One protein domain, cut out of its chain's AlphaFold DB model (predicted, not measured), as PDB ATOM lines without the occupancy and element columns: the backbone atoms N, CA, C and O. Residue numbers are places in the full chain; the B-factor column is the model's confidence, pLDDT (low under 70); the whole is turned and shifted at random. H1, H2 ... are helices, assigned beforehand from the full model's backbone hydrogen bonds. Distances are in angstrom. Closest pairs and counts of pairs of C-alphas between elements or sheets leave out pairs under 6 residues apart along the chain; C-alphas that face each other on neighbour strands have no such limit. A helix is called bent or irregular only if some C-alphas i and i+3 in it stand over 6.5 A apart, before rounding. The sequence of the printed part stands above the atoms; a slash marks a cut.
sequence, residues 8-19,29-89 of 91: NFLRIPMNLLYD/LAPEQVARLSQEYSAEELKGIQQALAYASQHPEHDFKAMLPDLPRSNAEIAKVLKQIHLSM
ATOM      1  N   ASN A   8     -34.860  26.210  41.597       93.75
ATOM      2  CA  ASN A   8     -36.076  25.535  42.066       93.75
ATOM      3  C   ASN A   8     -35.900  24.016  42.204       93.75
ATOM      4  O   ASN A   8     -36.586  23.410  43.025       93.75
ATOM      5  N   PHE A   9     -34.957  23.415  41.467       95.81
ATOM      6  CA  PHE A   9     -34.613  22.004  41.629       95.81
ATOM      7  C   PHE A   9     -34.056  21.670  43.016       95.81
ATOM      8  O   PHE A   9     -34.182  20.524  43.427       95.81
ATOM      9  N   LEU A  10     -33.526  22.640  43.779       95.81
ATOM     10  CA  LEU A  10     -33.087  22.413  45.162       95.81
ATOM     11  C   LEU A  10     -34.232  22.020  46.094       95.81
ATOM     12  O   LEU A  10     -33.987  21.335  47.080       95.81
ATOM     13  N   ARG A  11     -35.488  22.369  45.781       93.75
ATOM     14  CA  ARG A  11     -36.634  21.961  46.610       93.75
ATOM     15  C   ARG A  11     -36.766  20.442  46.726       93.75
ATOM     16  O   ARG A  11     -37.238  19.964  47.748       93.75
ATOM     17  N   ILE A  12     -36.316  19.698  45.715       92.00
ATOM     18  CA  ILE A  12     -36.338  18.232  45.707       92.00
ATOM     19  C   ILE A  12     -35.429  17.659  46.809       92.00
ATOM     20  O   ILE A  12     -35.957  17.068  47.748       92.00
ATOM     21  N   PRO A  13     -34.095  17.864  46.782       92.56
ATOM     22  CA  PRO A  13     -33.224  17.387  47.849       92.56
ATOM     23  C   PRO A  13     -33.505  18.076  49.189       92.56
ATOM     24  O   PRO A  13     -33.289  17.468  50.233       92.56
ATOM     25  N   MET A  14     -34.024  19.311  49.197       94.06
ATOM     26  CA  MET A  14     -34.395  19.984  50.443       94.06
ATOM     27  C   MET A  14     -35.590  19.338  51.153       94.06
ATOM     28  O   MET A  14     -35.655  19.405  52.377       94.06
ATOM     29  N   ASN A  15     -36.512  18.694  50.430       91.12
ATOM     30  CA  ASN A  15     -37.628  17.992  51.067       91.12
ATOM     31  C   ASN A  15     -37.151  16.831  51.948       91.12
ATOM     32  O   ASN A  15     -37.779  16.545  52.960       91.12
ATOM     33  N   LEU A  16     -36.001  16.228  51.629       88.81
ATOM     34  CA  LEU A  16     -35.403  15.163  52.435       88.81
ATOM     35  C   LEU A  16     -35.066  15.633  53.861       88.81
ATOM     36  O   LEU A  16     -35.062  14.831  54.787       88.81
ATOM     37  N   LEU A  17     -34.834  16.937  54.062       92.00
ATOM     38  CA  LEU A  17     -34.542  17.496  55.383       92.00
ATOM     39  C   LEU A  17     -35.753  17.543  56.328       92.00
ATOM     40  O   LEU A  17     -35.541  17.758  57.523       92.00
ATOM     41  N   TYR A  18     -36.989  17.377  55.835       91.19
ATOM     42  CA  TYR A  18     -38.157  17.237  56.715       91.19
ATOM     43  C   TYR A  18     -38.124  15.916  57.486       91.19
ATOM     44  O   TYR A  18     -38.503  15.894  58.653       91.19
ATOM     45  N   ASP A  19     -37.615  14.862  56.846       89.25
ATOM     46  CA  ASP A  19     -37.607  13.496  57.378       89.25
ATOM     47  C   ASP A  19     -36.214  13.052  57.860       89.25
ATOM     48  O   ASP A  19     -36.048  11.959  58.399       89.25
ATOM     49  N   LEU A  29     -26.191  10.283  50.223       93.69
ATOM     50  CA  LEU A  29     -27.101   9.236  49.778       93.69
ATOM     51  C   LEU A  29     -26.350   7.912  49.603       93.69
ATOM     52  O   LEU A  29     -25.242   7.876  49.068       93.69
ATOM     53  N   ALA A  30     -26.989   6.815  49.994       92.94
ATOM     54  CA  ALA A  30     -26.507   5.476  49.691       92.94
ATOM     55  C   ALA A  30     -26.578   5.204  48.170       92.94
ATOM     56  O   ALA A  30     -27.463   5.744  47.494       92.94
ATOM     57  N   PRO A  31     -25.703   4.348  47.605       91.44
ATOM     58  CA  PRO A  31     -25.685   4.056  46.168       91.44
ATOM     59  C   PRO A  31     -27.047   3.632  45.601       91.44
ATOM     60  O   PRO A  31     -27.428   4.036  44.504       91.44
ATOM     61  N   GLU A  32     -27.823   2.862  46.359       92.69
ATOM     62  CA  GLU A  32     -29.172   2.446  45.992       92.69
ATOM     63  C   GLU A  32     -30.178   3.603  45.964       92.69
ATOM     64  O   GLU A  32     -31.097   3.581  45.148       92.69
ATOM     65  N   GLN A  33     -30.016   4.623  46.813       91.44
ATOM     66  CA  GLN A  33     -30.849   5.828  46.787       91.44
ATOM     67  C   GLN A  33     -30.511   6.670  45.557       91.44
ATOM     68  O   GLN A  33     -31.414   7.117  44.856       91.44
ATOM     69  N   VAL A  34     -29.222   6.805  45.234       91.69
ATOM     70  CA  VAL A  34     -28.758   7.489  44.016       91.69
ATOM     71  C   VAL A  34     -29.281   6.785  42.763       91.69
ATOM     72  O   VAL A  34     -29.785   7.440  41.851       91.69
ATOM     73  N   ALA A  35     -29.240   5.450  42.727       91.06
ATOM     74  CA  ALA A  35     -29.762   4.671  41.608       91.06
ATOM     75  C   ALA A  35     -31.279   4.863  41.411       91.06
ATOM     76  O   ALA A  35     -31.744   4.937  40.270       91.06
ATOM     77  N   ARG A  36     -32.052   4.997  42.498       91.31
ATOM     78  CA  ARG A  36     -33.506   5.245  42.437       91.31
ATOM     79  C   ARG A  36     -33.862   6.603  41.845       91.31
ATOM     80  O   ARG A  36     -34.885   6.694  41.178       91.31
ATOM     81  N   LEU A  37     -33.003   7.617  41.975       89.50
ATOM     82  CA  LEU A  37     -33.249   8.927  41.354       89.50
ATOM     83  C   LEU A  37     -33.477   8.806  39.838       89.50
ATOM     84  O   LEU A  37     -34.325   9.501  39.291       89.50
ATOM     85  N   SER A  38     -32.783   7.876  39.170       88.44
ATOM     86  CA  SER A  38     -32.960   7.606  37.731       88.44
ATOM     87  C   SER A  38     -34.292   6.952  37.354       88.44
ATOM     88  O   SER A  38     -34.663   6.937  36.183       88.44
ATOM     89  N   GLN A  39     -35.005   6.412  38.341       92.38
ATOM     90  CA  GLN A  39     -36.336   5.830  38.183       92.38
ATOM     91  C   GLN A  39     -37.436   6.860  38.470       92.38
ATOM     92  O   GLN A  39     -38.534   6.734  37.935       92.38
ATOM     93  N   GLU A  40     -37.145   7.864  39.302       91.19
ATOM     94  CA  GLU A  40     -38.104   8.881  39.753       91.19
ATOM     95  C   GLU A  40     -38.083  10.156  38.902       91.19
ATOM     96  O   GLU A  40     -39.121  10.794  38.732       91.19
ATOM     97  N   TYR A  41     -36.926  10.513  38.343       92.69
ATOM     98  CA  TYR A  41     -36.725  11.750  37.593       92.69
ATOM     99  C   TYR A  41     -36.266  11.468  36.166       92.69
ATOM    100  O   TYR A  41     -35.462  10.570  35.904       92.69
ATOM    101  N   SER A  42     -36.738  12.284  35.226       94.38
ATOM    102  CA  SER A  42     -36.231  12.269  33.857       94.38
ATOM    103  C   SER A  42     -34.763  12.713  33.797       94.38
ATOM    104  O   SER A  42     -34.253  13.403  34.681       94.38
ATOM    105  N   ALA A  43     -34.071  12.377  32.705       92.56
ATOM    106  CA  ALA A  43     -32.679  12.789  32.499       92.56
ATOM    107  C   ALA A  43     -32.484  14.321  32.531       92.56
ATOM    108  O   ALA A  43     -31.438  14.805  32.967       92.56
ATOM    109  N   GLU A  44     -33.480  15.093  32.087       92.44
ATOM    110  CA  GLU A  44     -33.442  16.557  32.138       92.44
ATOM    111  C   GLU A  44     -33.580  17.082  33.573       92.44
ATOM    112  O   GLU A  44     -32.817  17.957  33.985       92.44
ATOM    113  N   GLU A  45     -34.497  16.512  34.356       93.62
ATOM    114  CA  GLU A  45     -34.678  16.871  35.765       93.62
ATOM    115  C   GLU A  45     -33.450  16.508  36.596       93.62
ATOM    116  O   GLU A  45     -32.981  17.339  37.371       93.62
ATOM    117  N   LEU A  46     -32.866  15.322  36.387       94.12
ATOM    118  CA  LEU A  46     -31.623  14.911  37.052       94.12
ATOM    119  C   LEU A  46     -30.485  15.881  36.770       94.12
ATOM    120  O   LEU A  46     -29.787  16.300  37.693       94.12
ATOM    121  N   LYS A  47     -30.338  16.296  35.511       93.88
ATOM    122  CA  LYS A  47     -29.352  17.305  35.132       93.88
ATOM    123  C   LYS A  47     -29.619  18.639  35.834       93.88
ATOM    124  O   LYS A  47     -28.680  19.286  36.294       93.88
ATOM    125  N   GLY A  48     -30.884  19.047  35.943       94.88
ATOM    126  CA  GLY A  48     -31.293  20.240  36.685       94.88
ATOM    127  C   GLY A  48     -30.953  20.159  38.176       94.88
ATOM    128  O   GLY A  48     -30.379  21.100  38.727       94.88
ATOM    129  N   ILE A  49     -31.232  19.017  38.808       95.12
ATOM    130  CA  ILE A  49     -30.893  18.722  40.206       95.12
ATOM    131  C   ILE A  49     -29.376  18.777  40.410       95.12
ATOM    132  O   ILE A  49     -28.917  19.508  41.286       95.12
ATOM    133  N   GLN A  50     -28.590  18.092  39.575       95.19
ATOM    134  CA  GLN A  50     -27.124  18.093  39.649       95.19
ATOM    135  C   GLN A  50     -26.544  19.506  39.520       95.19
ATOM    136  O   GLN A  50     -25.684  19.895  40.307       95.19
ATOM    137  N   GLN A  51     -27.033  20.306  38.567       96.06
ATOM    138  CA  GLN A  51     -26.579  21.688  38.381       96.06
ATOM    139  C   GLN A  51     -26.925  22.580  39.576       96.06
ATOM    140  O   GLN A  51     -26.107  23.400  39.994       96.06
ATOM    141  N   ALA A  52     -28.125  22.426  40.135       96.75
ATOM    142  CA  ALA A  52     -28.558  23.193  41.295       96.75
ATOM    143  C   ALA A  52     -27.761  22.810  42.555       96.75
ATOM    144  O   ALA A  52     -27.311  23.687  43.293       96.75
ATOM    145  N   LEU A  53     -27.507  21.517  42.757       96.94
ATOM    146  CA  LEU A  53     -26.656  20.994  43.826       96.94
ATOM    147  C   LEU A  53     -25.196  21.450  43.696       96.94
ATOM    148  O   LEU A  53     -24.585  21.835  44.693       96.94
ATOM    149  N   ALA A  54     -24.654  21.476  42.477       96.81
ATOM    150  CA  ALA A  54     -23.320  22.010  42.206       96.81
ATOM    151  C   ALA A  54     -23.229  23.515  42.508       96.81
ATOM    152  O   ALA A  54     -22.224  23.981  43.039       96.81
ATOM    153  N   TYR A  55     -24.285  24.287  42.223       96.50
ATOM    154  CA  TYR A  55     -24.352  25.685  42.650       96.50
ATOM    155  C   TYR A  55     -24.353  25.796  44.180       96.50
ATOM    156  O   TYR A  55     -23.552  26.550  44.734       96.50
ATOM    157  N   ALA A  56     -25.211  25.031  44.863       96.69
ATOM    158  CA  ALA A  56     -25.337  25.076  46.317       96.69
ATOM    159  C   ALA A  56     -24.040  24.677  47.040       96.69
ATOM    160  O   ALA A  56     -23.688  25.283  48.050       96.69
ATOM    161  N   SER A  57     -23.288  23.709  46.502       96.19
ATOM    162  CA  SER A  57     -22.005  23.276  47.073       96.19
ATOM    163  C   SER A  57     -20.915  24.355  47.004       96.19
ATOM    164  O   SER A  57     -20.004  24.354  47.835       96.19
ATOM    165  N   GLN A  58     -21.022  25.278  46.042       96.31
ATOM    166  CA  GLN A  58     -20.099  26.396  45.827       96.31
ATOM    167  C   GLN A  58     -20.539  27.696  46.520       96.31
ATOM    168  O   GLN A  58     -19.698  28.567  46.721       96.31
ATOM    169  N   HIS A  59     -21.819  27.817  46.890       97.12
ATOM    170  CA  HIS A  59     -22.416  29.022  47.486       97.12
ATOM    171  C   HIS A  59     -23.157  28.690  48.796       97.12
ATOM    172  O   HIS A  59     -24.383  28.826  48.866       97.12
ATOM    173  N   PRO A  60     -22.459  28.211  49.844       96.31
ATOM    174  CA  PRO A  60     -23.088  27.843  51.118       96.31
ATOM    175  C   PRO A  60     -23.771  29.019  51.840       96.31
ATOM    176  O   PRO A  60     -24.581  28.805  52.740       96.31
ATOM    177  N   GLU A  61     -23.448  30.257  51.464       96.06
ATOM    178  CA  GLU A  61     -24.042  31.495  51.969       96.06
ATOM    179  C   GLU A  61     -25.394  31.852  51.336       96.06
ATOM    180  O   GLU A  61     -26.068  32.757  51.829       96.06
ATOM    181  N   HIS A  62     -25.795  31.177  50.253       96.56
ATOM    182  CA  HIS A  62     -27.090  31.411  49.618       96.56
ATOM    183  C   HIS A  62     -28.236  31.144  50.607       96.56
ATOM    184  O   HIS A  62     -28.176  30.197  51.391       96.56
ATOM    185  N   ASP A  63     -29.294  31.958  50.566       96.06
ATOM    186  CA  ASP A  63     -30.454  31.829  51.457       96.06
ATOM    187  C   ASP A  63     -31.396  30.704  50.990       96.06
ATOM    188  O   ASP A  63     -32.482  30.928  50.453       96.06
ATOM    189  N   PHE A  64     -30.963  29.459  51.180       95.62
ATOM    190  CA  PHE A  64     -31.766  28.269  50.907       95.62
ATOM    191  C   PHE A  64     -33.010  28.221  51.795       95.62
ATOM    192  O   PHE A  64     -34.061  27.744  51.374       95.62
ATOM    193  N   LYS A  65     -32.920  28.746  53.019       94.19
ATOM    194  CA  LYS A  65     -34.047  28.813  53.951       94.19
ATOM    195  C   LYS A  65     -35.221  29.612  53.376       94.19
ATOM    196  O   LYS A  65     -36.360  29.186  53.541       94.19
ATOM    197  N   ALA A  66     -34.974  30.692  52.633       94.56
ATOM    198  CA  ALA A  66     -36.035  31.432  51.943       94.56
ATOM    199  C   ALA A  66     -36.807  30.591  50.908       94.56
ATOM    200  O   ALA A  66     -37.951  30.912  50.581       94.56
ATOM    201  N   MET A  67     -36.224  29.500  50.399       93.56
ATOM    202  CA  MET A  67     -36.896  28.610  49.449       93.56
ATOM    203  C   MET A  67     -37.934  27.698  50.112       93.56
ATOM    204  O   MET A  67     -38.910  27.339  49.443       93.56
ATOM    205  N   LEU A  68     -37.707  27.329  51.384       92.31
ATOM    206  CA  LEU A  68     -38.590  26.539  52.253       92.31
ATOM    207  C   LEU A  68     -38.541  27.090  53.699       92.31
ATOM    208  O   LEU A  68     -37.846  26.527  54.553       92.31
ATOM    209  N   PRO A  69     -39.267  28.185  53.996       92.44
ATOM    210  CA  PRO A  69     -39.187  28.862  55.294       92.44
ATOM    211  C   PRO A  69     -39.580  27.981  56.487       92.44
ATOM    212  O   PRO A  69     -38.994  28.110  57.564       92.44
ATOM    213  N   ASP A  70     -40.513  27.050  56.278       92.25
ATOM    214  CA  ASP A  70     -41.064  26.175  57.321       92.25
ATOM    215  C   ASP A  70     -40.177  24.963  57.648       92.25
ATOM    216  O   ASP A  70     -40.424  24.261  58.629       92.25
ATOM    217  N   LEU A  71     -39.121  24.713  56.866       92.31
ATOM    218  CA  LEU A  71     -38.208  23.596  57.104       92.31
ATOM    219  C   LEU A  71     -37.538  23.769  58.476       92.31
ATOM    220  O   LEU A  71     -36.904  24.797  58.661       92.31
ATOM    221  N   PRO A  72     -37.574  22.837  59.443       90.81
ATOM    222  CA  PRO A  72     -37.083  23.069  60.811       90.81
ATOM    223  C   PRO A  72     -35.546  23.021  60.942       90.81
ATOM    224  O   PRO A  72     -35.006  22.513  61.916       90.81
ATOM    225  N   ARG A  73     -34.825  23.543  59.945       92.81
ATOM    226  CA  ARG A  73     -33.365  23.536  59.823       92.81
ATOM    227  C   ARG A  73     -32.830  24.947  59.595       92.81
ATOM    228  O   ARG A  73     -33.519  25.806  59.028       92.81
ATOM    229  N   SER A  74     -31.612  25.200  60.055       94.88
ATOM    230  CA  SER A  74     -30.852  26.414  59.754       94.88
ATOM    231  C   SER A  74     -30.337  26.400  58.312       94.88
ATOM    232  O   SER A  74     -30.199  25.347  57.692       94.88
ATOM    233  N   ASN A  75     -29.996  27.571  57.767       96.19
ATOM    234  CA  ASN A  75     -29.420  27.652  56.422       96.19
ATOM    235  C   ASN A  75     -28.106  26.860  56.291       96.19
ATOM    236  O   ASN A  75     -27.857  26.238  55.263       96.19
ATOM    237  N   ALA A  76     -27.294  26.842  57.352       96.00
ATOM    238  CA  ALA A  76     -26.034  26.106  57.390       96.00
ATOM    239  C   ALA A  76     -26.245  24.583  57.341       96.00
ATOM    240  O   ALA A  76     -25.551  23.894  56.594       96.00
ATOM    241  N   GLU A  77     -27.228  24.064  58.083       95.62
ATOM    242  CA  GLU A  77     -27.629  22.652  58.025       95.62
ATOM    243  C   GLU A  77     -28.112  22.264  56.624       95.62
ATOM    244  O   GLU A  77     -27.690  21.243  56.083       95.62
ATOM    245  N   ILE A  78     -28.939  23.111  56.001       96.88
ATOM    246  CA  ILE A  78     -29.420  22.894  54.631       96.88
ATOM    247  C   ILE A  78     -28.238  22.836  53.659       96.88
ATOM    248  O   ILE A  78     -28.093  21.861  52.923       96.88
ATOM    249  N   ALA A  79     -27.354  23.837  53.689       96.88
ATOM    250  CA  ALA A  79     -26.179  23.894  52.824       96.88
ATOM    251  C   ALA A  79     -25.271  22.662  53.000       96.88
ATOM    252  O   ALA A  79     -24.791  22.097  52.012       96.88
ATOM    253  N   LYS A  80     -25.073  22.204  54.247       95.94
ATOM    254  CA  LYS A  80     -24.318  20.982  54.554       95.94
ATOM    255  C   LYS A  80     -24.944  19.764  53.876       95.94
ATOM    256  O   LYS A  80     -24.235  19.052  53.168       95.94
ATOM    257  N   VAL A  81     -26.248  19.540  54.043       96.62
ATOM    258  CA  VAL A  81     -26.945  18.387  53.445       96.62
ATOM    259  C   VAL A  81     -26.901  18.440  51.920       96.62
ATOM    260  O   VAL A  81     -26.539  17.446  51.294       96.62
ATOM    261  N   LEU A  82     -27.180  19.597  51.310       97.12
ATOM    262  CA  LEU A  82     -27.123  19.761  49.853       97.12
ATOM    263  C   LEU A  82     -25.732  19.434  49.297       97.12
ATOM    264  O   LEU A  82     -25.613  18.743  48.286       97.12
ATOM    265  N   LYS A  83     -24.669  19.858  49.991       96.88
ATOM    266  CA  LYS A  83     -23.298  19.493  49.625       96.88
ATOM    267  C   LYS A  83     -23.060  17.982  49.707       96.88
ATOM    268  O   LYS A  83     -22.436  17.434  48.806       96.88
ATOM    269  N   GLN A  84     -23.546  17.304  50.746       97.19
ATOM    270  CA  GLN A  84     -23.376  15.851  50.872       97.19
ATOM    271  C   GLN A  84     -24.149  15.081  49.794       97.19
ATOM    272  O   GLN A  84     -23.621  14.131  49.217       97.19
ATOM    273  N   ILE A  85     -25.361  15.528  49.449       96.38
ATOM    274  CA  ILE A  85     -26.121  14.961  48.326       96.38
ATOM    275  C   ILE A  85     -25.352  15.159  47.017       96.38
ATOM    276  O   ILE A  85     -25.197  14.199  46.269       96.38
ATOM    277  N   HIS A  86     -24.807  16.356  46.763       96.62
ATOM    278  CA  HIS A  86     -23.987  16.618  45.577       96.62
ATOM    279  C   HIS A  86     -22.813  15.637  45.452       96.62
ATOM    280  O   HIS A  86     -22.620  15.060  44.388       96.62
ATOM    281  N   LEU A  87     -22.076  15.408  46.546       95.44
ATOM    282  CA  LEU A  87     -20.939  14.479  46.589       95.44
ATOM    283  C   LEU A  87     -21.339  13.007  46.405       95.44
ATOM    284  O   LEU A  87     -20.484  12.180  46.103       95.44
ATOM    285  N   SER A  88     -22.616  12.677  46.600       95.06
ATOM    286  CA  SER A  88     -23.142  11.320  46.416       95.06
ATOM    287  C   SER A  88     -23.545  11.034  44.967       95.06
ATOM    288  O   SER A  88     -23.743   9.875  44.606       95.06
ATOM    289  N   MET A  89     -23.728  12.068  44.140       89.50
ATOM    290  CA  MET A  89     -24.174  11.901  42.759       89.50
ATOM    291  C   MET A  89     -22.995  11.587  41.828       89.50
ATOM    292  O   MET A  89     -21.918  12.157  41.999       89.50
TER     293      MET A  89
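Overview. This is residues 8 to 19 and 29 to 89 of the 91 residues of an uncharacterized protein of Pseudomonas caspiana (UniProt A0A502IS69). Three helices, H1, H3 and H4, are set crosswise to one another in a triangle to make the core, with H2 at one end, near the first half of H3 and the last residue of H4. At the opposite end a long stretch with no named element, residues 59 to 74, loops from the end of H3 back to the beginning of H4. The printed part has 73 residues with four named helices, in the order H1, H2, H3, H4, and no named strand; its class is all helix. The whole is compact, with a radius of gyration of the C-alphas of 11.7 A, and rounded, with spans of 30 by 24 by 18 A.

Along the chain. The longest helix, H3, takes residues 43 to 58 and measures 22.8 A from first to last C-alpha; C-alpha 43 is at (-32.679, 12.789, 32.499). H4, residues 75 to 88, measures 20.2 A and ends with C-alpha 88 at (-23.142, 11.320, 46.416). H1, residues 8 to 19, measures 19.5 A and begins with C-alpha 8 at (-36.076, 25.535, 42.066). H2, residues 31 to 40, measures 14.8 A. No helix is bent or irregular.

Arrangement. H3 touches H4 with residues 50 to 57 alone, and their closest C-alphas are those of Ser 57 and Lys 83, 4.7 A apart. The two run opposite ways at a steep tilt of 53 degrees. H1 touches H3 with residues 8 to 12 alone; the closest C-alphas, those of Phe 9 and Ile 49, are 5.2 A apart, and the lines are about perpendicular, at 77 degrees. H1 touches H4 with residues 13 to 17 alone, the closest C-alphas being those of Pro 13 and Leu 82, 6.8 A apart, and these lines too are about perpendicular, at 77 degrees. The packing of these three helices is mostly crossed, with no touching pair at a shallow tilt. H2 is close to H3 but not clearly touching, with the closest C-alphas, those of Ser 38 and Leu 46, 7.5 A apart; they run opposite ways at a steep tilt of 50 degrees. H2 is also close to H4 but not clearly touching, with the closest C-alphas, those of Val 34 and Ser 88, 7.2 A apart, and lines about perpendicular, at 87 degrees. H1 and H2 are apart. In H3 and H4 every O i to N i+4 pair is within hydrogen-bond range; in H2 4 of 6 are, and in H1 2 of 8, beside 8 of 9 O i to N i+3 pairs.

Size, cuts and confidence. The C-alphas farthest apart are those of Gln 39 and Glu 61, 31.6 A. Residues 20 to 28 are not printed, and C-alphas 19 and 29 are 13.6 A apart across the cut, which lies in the link from H1 to H2. The link from H2 to H3 is tight, with 2 residues, and the link from H3 to H4 is long, with 16. The mean pLDDT of the printed part is 94.0, and no printed residue is under 70.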